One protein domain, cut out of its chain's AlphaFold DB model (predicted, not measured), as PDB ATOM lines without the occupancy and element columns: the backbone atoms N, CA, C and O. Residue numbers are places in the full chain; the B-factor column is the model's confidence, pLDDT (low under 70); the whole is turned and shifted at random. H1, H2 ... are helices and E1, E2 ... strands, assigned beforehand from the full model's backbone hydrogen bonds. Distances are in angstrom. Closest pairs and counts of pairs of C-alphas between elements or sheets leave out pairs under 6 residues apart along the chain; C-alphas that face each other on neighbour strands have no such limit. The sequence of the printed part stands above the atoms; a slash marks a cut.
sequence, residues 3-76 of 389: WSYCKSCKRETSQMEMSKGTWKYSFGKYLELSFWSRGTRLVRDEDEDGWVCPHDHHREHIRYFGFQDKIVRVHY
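What this domain is: This is residues 3 to 76 of the 389 residues of the protein "Putative 1-phosphatidylinositol-3-phosphate 5-kinase fab1 protein" of Eutypa lata (strain UCR-EL1) (UniProt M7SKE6). Little here is regular structure: a small sheet of three strands makes one side, long loops lie over one of its faces, and H1 sits off to the side, where residues 23 to 29 stick out. The printed part has 74 residues, with E1, H1, E2 and E3 in chain order, mixed class, 26 residues in named elements; the sheet's order is E1, E2, E3, antiparallel. It is compact, radius of gyration of the C-alphas 12.4 A, spanning 32 by 29 by 20 A.

How they stand to each other: Edge strand E1, residues 3 to 6, is antiparallel to E2, residues 61 to 67; N 5 and O 62 are within hydrogen-bond range, 2.8 A. H1, residues 27 to 36, is not on the sheet; its every O i to N i+4 pair is within range. E2 and E3, residues 70 to 74, form a hairpin, with N 65 and O 72 at 2.9 A.

Where its parts are: E1 begins at C-alpha 3 (20.835, 20.161, 67.004). From first to last C-alpha H1 measures 14.2 A and E2 19.4 A. E3 ends at C-alpha 74 (30.341, 17.096, 71.294).

The domain as a whole: The printed part has no cut. Links E1 to H1 and H1 to E2 are long. Residues 43 to 50 have pLDDT under 70.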
ATOM      1  N   TRP A   3      21.751  19.861  65.907       90.75
ATOM      2  CA  TRP A   3      20.835  20.161  67.004       90.75
ATOM      3  C   TRP A   3      21.605  20.120  68.322       90.75
ATOM      4  O   TRP A   3      22.762  19.681  68.375       90.75
ATOM      5  N   SER A   4      21.001  20.605  69.399       91.44
ATOM      6  CA  SER A   4      21.641  20.621  70.706       91.44
ATOM      7  C   SER A   4      20.678  20.272  71.824       91.44
ATOM      8  O   SER A   4      19.484  20.512  71.733       91.44
ATOM      9  N   TYR A   5      21.216  19.725  72.905       92.38
ATOM     10  CA  TYR A   5      20.481  19.395  74.113       92.38
ATOM     11  C   TYR A   5      21.107  20.126  75.295       92.38
ATOM     12  O   TYR A   5      22.291  19.945  75.587       92.38
ATOM     13  N   CYS A   6      20.327  20.952  75.985       91.88
ATOM     14  CA  CYS A   6      20.795  21.648  77.175       91.88
ATOM     15  C   CYS A   6      20.826  20.692  78.376       91.88
ATOM     16  O   CYS A   6      19.781  20.183  78.786       91.88
ATOM     17  N   LYS A   7      21.998  20.496  78.996       92.06
ATOM     18  CA  LYS A   7      22.147  19.658  80.202       92.06
ATOM     19  C   LYS A   7      21.341  20.212  81.387       92.06
ATOM     20  O   LYS A   7      20.783  19.432  82.155       92.06
ATOM     21  N   SER A   8      21.262  21.539  81.501       90.81
ATOM     22  CA  SER A   8      20.611  22.258  82.604       90.81
ATOM     23  C   SER A   8      19.085  22.339  82.427       90.81
ATOM     24  O   SER A   8      18.338  21.974  83.331       90.81
ATOM     25  N   CYS A   9      18.601  22.747  81.247       89.44
ATOM     26  CA  CYS A   9      17.159  22.851  80.962       89.44
ATOM     27  C   CYS A   9      16.490  21.524  80.588       89.44
ATOM     28  O   CYS A   9      15.263  21.463  80.571       89.44
ATOM     29  N   LYS A  10      17.272  20.490  80.255       90.81
ATOM     30  CA  LYS A  10      16.784  19.185  79.780       90.81
ATOM     31  C   LYS A  10      15.852  19.281  78.566       90.81
ATOM     32  O   LYS A  10      14.895  18.521  78.449       90.81
ATOM     33  N   ARG A  11      16.137  20.227  77.669       86.69
ATOM     34  CA  ARG A  11      15.385  20.457  76.431       86.69
ATOM     35  C   ARG A  11      16.319  20.364  75.229       86.69
ATOM     36  O   ARG A  11      17.477  20.789  75.308       86.69
ATOM     37  N   GLU A  12      15.807  19.783  74.154       88.38
ATOM     38  CA  GLU A  12      16.466  19.668  72.856       88.38
ATOM     39  C   GLU A  12      15.978  20.775  71.917       88.38
ATOM     40  O   GLU A  12      14.823  21.185  72.000       88.38
ATOM     41  N   THR A  13      16.866  21.278  71.065       86.50
ATOM     42  CA  THR A  13      16.544  22.251  70.016       86.50
ATOM     43  C   THR A  13      16.057  21.524  68.771       86.50
ATOM     44  O   THR A  13      16.472  20.385  68.518       86.50
ATOM     45  N   SER A  14      15.251  22.185  67.944       85.50
ATOM     46  CA  SER A  14      14.898  21.638  66.637       85.50
ATOM     47  C   SER A  14      16.130  21.353  65.768       85.50
ATOM     48  O   SER A  14      17.227  21.905  65.939       85.50
ATOM     49  N   GLN A  15      15.970  20.400  64.847       87.06
ATOM     50  CA  GLN A  15      17.025  20.047  63.906       87.06
ATOM     51  C   GLN A  15      17.117  21.113  62.820       87.06
ATOM     52  O   GLN A  15      16.164  21.337  62.079       87.06
ATOM     53  N   MET A  16      18.294  21.717  62.679       86.00
ATOM     54  CA  MET A  16      18.562  22.731  61.663       86.00
ATOM     55  C   MET A  16      19.710  22.321  60.739       86.00
ATOM     56  O   MET A  16      20.578  21.510  61.080       86.00
ATOM     57  N   GLU A  17      19.760  22.894  59.542       88.00
ATOM     58  CA  GLU A  17      20.921  22.748  58.670       88.00
ATOM     59  C   GLU A  17      22.071  23.654  59.122       88.00
ATOM     60  O   GLU A  17      21.873  24.771  59.601       88.00
ATOM     61  N   MET A  18      23.308  23.185  58.951       84.50
ATOM     62  CA  MET A  18      24.479  24.012  59.240       84.50
ATOM     63  C   MET A  18      24.566  25.172  58.244       84.50
ATOM     64  O   MET A  18      24.505  24.968  57.030       84.50
ATOM     65  N   SER A  19      24.794  26.385  58.752       86.62
ATOM     66  CA  SER A  19      24.961  27.566  57.901       86.62
ATOM     67  C   SER A  19      26.167  27.430  56.955       86.62
ATOM     68  O   SER A  19      27.171  26.783  57.274       86.62
ATOM     69  N   LYS A  20      26.123  28.116  55.803       87.19
ATOM     70  CA  LYS A  20      27.241  28.153  54.835       87.19
ATOM     71  C   LYS A  20      28.545  28.689  55.442       87.19
ATOM     72  O   LYS A  20      29.619  28.345  54.959       87.19
ATOM     73  N   GLY A  21      28.461  29.547  56.462       85.75
ATOM     74  CA  GLY A  21      29.627  30.034  57.202       85.75
ATOM     75  C   GLY A  21      30.222  28.948  58.094       85.75
ATOM     76  O   GLY A  21      31.429  28.724  58.063       85.75
ATOM     77  N   THR A  22      29.368  28.209  58.808       83.69
ATOM     78  CA  THR A  22      29.784  27.113  59.694       83.69
ATOM     79  C   THR A  22      30.502  26.000  58.928       83.69
ATOM     80  O   THR A  22      31.516  25.497  59.400       83.69
ATOM     81  N   TRP A  23      30.047  25.677  57.711       86.62
ATOM     82  CA  TRP A  23      30.696  24.696  56.826       86.62
ATOM     83  C   TRP A  23      32.127  25.053  56.410       86.62
ATOM     84  O   TRP A  23      32.884  24.172  56.013       86.62
ATOM     85  N   LYS A  24      32.510  26.333  56.482       90.12
ATOM     86  CA  LYS A  24      33.859  26.792  56.122       90.12
ATOM     87  C   LYS A  24      34.843  26.724  57.288       90.12
ATOM     88  O   LYS A  24      36.038  26.924  57.072       90.12
ATOM     89  N   TYR A  25      34.377  26.476  58.512       89.38
ATOM     90  CA  TYR A  25      35.268  26.370  59.658       89.38
ATOM     91  C   TYR A  25      35.961  25.013  59.701       89.38
ATOM     92  O   TYR A  25      35.340  23.963  59.561       89.38
ATOM     93  N   SER A  26      37.270  25.042  59.954       92.56
ATOM     94  CA  SER A  26      38.003  23.838  60.325       92.56
ATOM     95  C   SER A  26      37.572  23.366  61.715       92.56
ATOM     96  O   SER A  26      37.134  24.157  62.557       92.56
ATOM     97  N   PHE A  27      37.761  22.077  61.995       89.81
ATOM     98  CA  PHE A  27      37.489  21.525  63.323       89.81
ATOM     99  C   PHE A  27      38.291  22.236  64.428       89.81
ATOM    100  O   PHE A  27      37.755  22.526  65.493       89.81
ATOM    101  N   GLY A  28      39.546  22.611  64.151       93.56
ATOM    102  CA  GLY A  28      40.360  23.403  65.075       93.56
ATOM    103  C   GLY A  28      39.733  24.762  65.393       93.56
ATOM    104  O   GLY A  28      39.648  25.129  66.563       93.56
ATOM    105  N   LYS A  29      39.204  25.472  64.382       91.31
ATOM    106  CA  LYS A  29      38.509  26.747  64.611       91.31
ATOM    107  C   LYS A  29      37.232  26.560  65.431       91.31
ATOM    108  O   LYS A  29      36.922  27.389  66.280       91.31
ATOM    109  N   TYR A  30      36.512  25.460  65.221       89.25
ATOM    110  CA  TYR A  30      35.348  25.105  66.033       89.25
ATOM    111  C   TYR A  30      35.707  24.846  67.508       89.25
ATOM    112  O   TYR A  30      34.984  25.297  68.402       89.25
ATOM    113  N   LEU A  31      36.819  24.151  67.778       91.00
ATOM    114  CA  LEU A  31      37.309  23.935  69.143       91.00
ATOM    115  C   LEU A  31      37.752  25.245  69.797       91.00
ATOM    116  O   LEU A  31      37.371  25.512  70.932       91.00
ATOM    117  N   GLU A  32      38.495  26.081  69.070       90.50
ATOM    118  CA  GLU A  32      38.894  27.413  69.533       90.50
ATOM    119  C   GLU A  32      37.664  28.244  69.924       90.50
ATOM    120  O   GLU A  32      37.578  28.760  71.033       90.50
ATOM    121  N   LEU A  33      36.647  28.305  69.064       85.75
ATOM    122  CA  LEU A  33      35.408  28.992  69.413       85.75
ATOM    123  C   LEU A  33      34.753  28.350  70.641       85.75
ATOM    124  O   LEU A  33      34.396  29.068  71.560       85.75
ATOM    125  N   SER A  34      34.691  27.018  70.722       87.69
ATOM    126  CA  SER A  34      34.041  26.321  71.840       87.69
ATOM    127  C   SER A  34      34.714  26.498  73.200       87.69
ATOM    128  O   SER A  34      34.020  26.472  74.214       87.69
ATOM    129  N   PHE A  35      36.037  26.656  73.253       87.06
ATOM    130  CA  PHE A  35      36.749  26.833  74.521       87.06
ATOM    131  C   PHE A  35      36.882  28.309  74.928       87.06
ATOM    132  O   PHE A  35      36.842  28.609  76.127       87.06
ATOM    133  N   TRP A  36      37.014  29.228  73.962       87.06
ATOM    134  CA  TRP A  36      37.231  30.654  74.231       87.06
ATOM    135  C   TRP A  36      35.949  31.489  74.258       87.06
ATOM    136  O   TRP A  36      35.935  32.530  74.918       87.06
ATOM    137  N   SER A  37      34.868  31.060  73.601       81.69
ATOM    138  CA  SER A  37      33.583  31.749  73.711       81.69
ATOM    139  C   SER A  37      33.040  31.634  75.135       81.69
ATOM    140  O   SER A  37      33.043  30.550  75.723       81.69
ATOM    141  N   ARG A  38      32.561  32.748  75.693       76.88
ATOM    142  CA  ARG A  38      31.876  32.782  76.989       76.88
ATOM    143  C   ARG A  38      30.520  33.446  76.824       76.88
ATOM    144  O   ARG A  38      30.437  34.513  76.221       76.88
ATOM    145  N   GLY A  39      29.485  32.844  77.400       76.62
ATOM    146  CA  GLY A  39      28.142  33.420  77.436       76.62
ATOM    147  C   GLY A  39      27.441  33.425  76.081       76.62
ATOM    148  O   GLY A  39      26.506  34.200  75.882       76.62
ATOM    149  N   THR A  40      27.876  32.579  75.144       82.12
ATOM    150  CA  THR A  40      27.187  32.410  73.865       82.12
ATOM    151  C   THR A  40      25.897  31.655  74.122       82.12
ATOM    152  O   THR A  40      25.910  30.469  74.440       82.12
ATOM    153  N   ARG A  41      24.780  32.361  74.014       81.25
ATOM    154  CA  ARG A  41      23.440  31.797  74.156       81.25
ATOM    155  C   ARG A  41      22.848  31.568  72.779       81.25
ATOM    156  O   ARG A  41      23.205  32.257  71.822       81.25
ATOM    157  N   LEU A  42      21.929  30.618  72.692       76.19
ATOM    158  CA  LEU A  42      21.119  30.456  71.496       76.19
ATOM    159  C   LEU A  42      20.168  31.652  71.396       76.19
ATOM    160  O   LEU A  42      19.314  31.863  72.257       76.19
ATOM    161  N   VAL A  43      20.381  32.483  70.377       64.19
ATOM    162  CA  VAL A  43      19.531  33.633  70.069       64.19
ATOM    163  C   VAL A  43      18.512  33.147  69.045       64.19
ATOM    164  O   VAL A  43      18.794  33.184  67.855       64.19
ATOM    165  N   ARG A  44      17.352  32.697  69.539       58.78
ATOM    166  CA  ARG A  44      16.212  32.135  68.788       58.78
ATOM    167  C   ARG A  44      16.427  30.732  68.215       58.78
ATOM    168  O   ARG A  44      16.988  30.583  67.137       58.78
ATOM    169  N   ASP A  45      15.833  29.751  68.882       54.19
ATOM    170  CA  ASP A  45      15.109  28.715  68.152       54.19
ATOM    171  C   ASP A  45      13.656  29.199  68.106       54.19
ATOM    172  O   ASP A  45      13.029  29.409  69.146       54.19
ATOM    173  N   GLU A  46      13.147  29.496  66.914       49.38
ATOM    174  CA  GLU A  46      11.740  29.852  66.689       49.38
ATOM    175  C   GLU A  46      10.876  28.578  66.738       49.38
ATOM    176  O   GLU A  46      10.087  28.309  65.838       49.38
ATOM    177  N   ASP A  47      11.067  27.765  67.780       53.56
ATOM    178  CA  ASP A  47      10.188  26.645  68.092       53.56
ATOM    179  C   ASP A  47       8.899  27.204  68.726       53.56
ATOM    180  O   ASP A  47       8.924  28.245  69.391       53.56
ATOM    181  N   GLU A  48       7.772  26.513  68.529       53.69
ATOM    182  CA  GLU A  48       6.403  26.976  68.838       53.69
ATOM    183  C   GLU A  48       6.185  27.475  70.288       53.69
ATOM    184  O   GLU A  48       5.248  28.228  70.547       53.69
ATOM    185  N   ASP A  49       7.087  27.140  71.218       58.84
ATOM    186  CA  ASP A  49       7.039  27.509  72.640       58.84
ATOM    187  C   ASP A  49       7.819  28.790  73.013       58.84
ATOM    188  O   ASP A  49       7.814  29.195  74.180       58.84
ATOM    189  N   GLY A  50       8.561  29.408  72.083       64.38
ATOM    190  CA  GLY A  50       9.341  30.629  72.348       64.38
ATOM    191  C   GLY A  50      10.442  30.472  73.410       64.38
ATOM    192  O   GLY A  50      10.831  31.444  74.066       64.38
ATOM    193  N   TRP A  51      10.937  29.248  73.623       72.94
ATOM    194  CA  TRP A  51      11.924  28.961  74.659       72.94
ATOM    195  C   TRP A  51      13.311  29.492  74.285       72.94
ATOM    196  O   TRP A  51      13.908  29.105  73.286       72.94
ATOM    197  N   VAL A  52      13.862  30.341  75.153       79.56
ATOM    198  CA  VAL A  52      15.221  30.872  75.019       79.56
ATOM    199  C   VAL A  52      16.079  30.319  76.146       79.56
ATOM    200  O   VAL A  52      15.860  30.628  77.319       79.56
ATOM    201  N   CYS A  53      17.080  29.509  75.800       84.31
ATOM    202  CA  CYS A  53      17.996  28.961  76.790       84.31
ATOM    203  C   CYS A  53      18.946  30.049  77.332       84.31
ATOM    204  O   CYS A  53      19.703  30.638  76.554       84.31
ATOM    205  N   PRO A  54      18.983  30.303  78.656       86.12
ATOM    206  CA  PRO A  54      19.913  31.269  79.243       86.12
ATOM    207  C   PRO A  54      21.340  30.715  79.419       86.12
ATOM    208  O   PRO A  54      22.248  31.472  79.779       86.12
ATOM    209  N   HIS A  55      21.537  29.416  79.187       89.25
ATOM    210  CA  HIS A  55      22.784  28.694  79.425       89.25
ATOM    211  C   HIS A  55      23.770  28.823  78.260       89.25
ATOM    212  O   HIS A  55      23.391  29.074  77.115       89.25
ATOM    213  N   ASP A  56      25.058  28.648  78.558       89.06
ATOM    214  CA  ASP A  56      26.112  28.721  77.549       89.06
ATOM    215  C   ASP A  56      26.032  27.521  76.588       89.06
ATOM    216  O   ASP A  56      26.168  26.361  76.985       89.06
ATOM    217  N   HIS A  57      25.846  27.802  75.300       88.75
ATOM    218  CA  HIS A  57      25.710  26.797  74.253       88.75
ATOM    219  C   HIS A  57      26.962  25.918  74.086       88.75
ATOM    220  O   HIS A  57      26.860  24.750  73.718       88.75
ATOM    221  N   HIS A  58      28.164  26.430  74.350       89.12
ATOM    222  CA  HIS A  58      29.386  25.647  74.168       89.12
ATOM    223  C   HIS A  58      29.725  24.791  75.396       89.12
ATOM    224  O   HIS A  58      30.288  23.702  75.235       89.12
ATOM    225  N   ARG A  59      29.370  25.244  76.606       89.06
ATOM    226  CA  ARG A  59      29.701  24.555  77.871       89.06
ATOM    227  C   ARG A  59      28.582  23.665  78.396       89.06
ATOM    228  O   ARG A  59      28.841  22.564  78.872       89.06
ATOM    229  N   GLU A  60      27.344  24.133  78.313       90.50
ATOM    230  CA  GLU A  60      26.205  23.499  78.980       90.50
ATOM    231  C   GLU A  60      25.311  22.710  78.021       90.50
ATOM    232  O   GLU A  60      24.452  21.949  78.471       90.50
ATOM    233  N   HIS A  61      25.519  22.830  76.706       91.94
ATOM    234  CA  HIS A  61      24.812  22.014  75.722       91.94
ATOM    235  C   HIS A  61      25.674  20.860  75.198       91.94
ATOM    236  O   HIS A  61      26.874  20.987  74.930       91.94
ATOM    237  N   ILE A  62      25.016  19.724  74.987       94.19
ATOM    238  CA  ILE A  62      25.494  18.641  74.135       94.19
ATOM    239  C   ILE A  62      25.112  19.008  72.703       94.19
ATOM    240  O   ILE A  62      23.946  19.259  72.425       94.19
ATOM    241  N   ARG A  63      26.084  19.060  71.798       92.19
ATOM    242  CA  ARG A  63      25.883  19.447  70.398       92.19
ATOM    243  C   ARG A  63      26.037  18.236  69.501       92.19
ATOM    244  O   ARG A  63      27.005  17.482  69.634       92.19
ATOM    245  N   TYR A  64      25.096  18.076  68.588       93.44
ATOM    246  CA  TYR A  64      25.034  16.964  67.661       93.44
ATOM    247  C   TYR A  64      25.203  17.466  66.233       93.44
ATOM    248  O   TYR A  64      24.597  18.460  65.833       93.44
ATOM    249  N   PHE A  65      26.016  16.755  65.461       92.38
ATOM    250  CA  PHE A  65      26.247  17.024  64.046       92.38
ATOM    251  C   PHE A  65      26.014  15.742  63.253       92.38
ATOM    252  O   PHE A  65      26.763  14.778  63.395       92.38
ATOM    253  N   GLY A  66      24.963  15.731  62.439       92.06
ATOM    254  CA  GLY A  66      24.590  14.623  61.567       92.06
ATOM    255  C   GLY A  66      25.043  14.847  60.122       92.06
ATOM    256  O   GLY A  66      24.687  15.868  59.519       92.06
ATOM    257  N   PHE A  67      25.773  13.887  59.553       90.50
ATOM    258  CA  PHE A  67      26.198  13.863  58.150       90.50
ATOM    259  C   PHE A  67      26.270  12.422  57.620       90.50
ATOM    260  O   PHE A  67      26.968  11.605  58.212       90.50
ATOM    261  N   GLN A  68      25.590  12.128  56.500       87.75
ATOM    262  CA  GLN A  68      25.615  10.822  55.806       87.75
ATOM    263  C   GLN A  68      25.495   9.622  56.766       87.75
ATOM    264  O   GLN A  68      26.433   8.841  56.919       87.75
ATOM    265  N   ASP A  69      24.366   9.543  57.474       89.81
ATOM    266  CA  ASP A  69      24.040   8.503  58.466       89.81
ATOM    267  C   ASP A  69      24.998   8.397  59.670       89.81
ATOM    268  O   ASP A  69      24.906   7.470  60.475       89.81
ATOM    269  N   LYS A  70      25.903   9.366  59.849       93.44
ATOM    270  CA  LYS A  70      26.794   9.469  61.012       93.44
ATOM    271  C   LYS A  70      26.405  10.653  61.876       93.44
ATOM    272  O   LYS A  70      26.058  11.713  61.362       93.44
ATOM    273  N   ILE A  71      26.527  10.491  63.191       93.88
ATOM    274  CA  ILE A  71      26.257  11.543  64.172       93.88
ATOM    275  C   ILE A  71      27.487  11.717  65.060       93.88
ATOM    276  O   ILE A  71      27.977  10.763  65.661       93.88
ATOM    277  N   VAL A  72      27.975  12.951  65.162       92.94
ATOM    278  CA  VAL A  72      29.044  13.345  66.080       92.94
ATOM    279  C   VAL A  72      28.428  14.073  67.265       92.94
ATOM    280  O   VAL A  72      27.697  15.044  67.081       92.94
ATOM    281  N   ARG A  73      28.752  13.621  68.480       94.12
ATOM    282  CA  ARG A  73      28.307  14.227  69.740       94.12
ATOM    283  C   ARG A  73      29.467  14.948  70.420       94.12
ATOM    284  O   ARG A  73      30.431  14.308  70.832       94.12
ATOM    285  N   VAL A  74      29.348  16.259  70.605       92.69
ATOM    286  CA  VAL A  74      30.341  17.096  71.294       92.69
ATOM    287  C   VAL A  74      29.739  17.635  72.588       92.69
ATOM    288  O   VAL A  74      28.689  18.271  72.576       92.69
ATOM    289  N   HIS A  75      30.407  17.401  73.712       92.38
ATOM    290  CA  HIS A  75      30.001  17.892  75.029       92.38
ATOM    291  C   HIS A  75      31.237  18.327  75.810       92.38
ATOM    292  O   HIS A  75      32.336  17.839  75.555       92.38
ATOM    293  N   TYR A  76      31.043  19.278  76.717       91.12
ATOM    294  CA  TYR A  76      32.078  19.777  77.611       91.12
ATOM    295  C   TYR A  76      31.839  19.212  79.009       91.12
ATOM    296  O   TYR A  76      30.745  19.404  79.549       91.12
TER     297      TYR A  76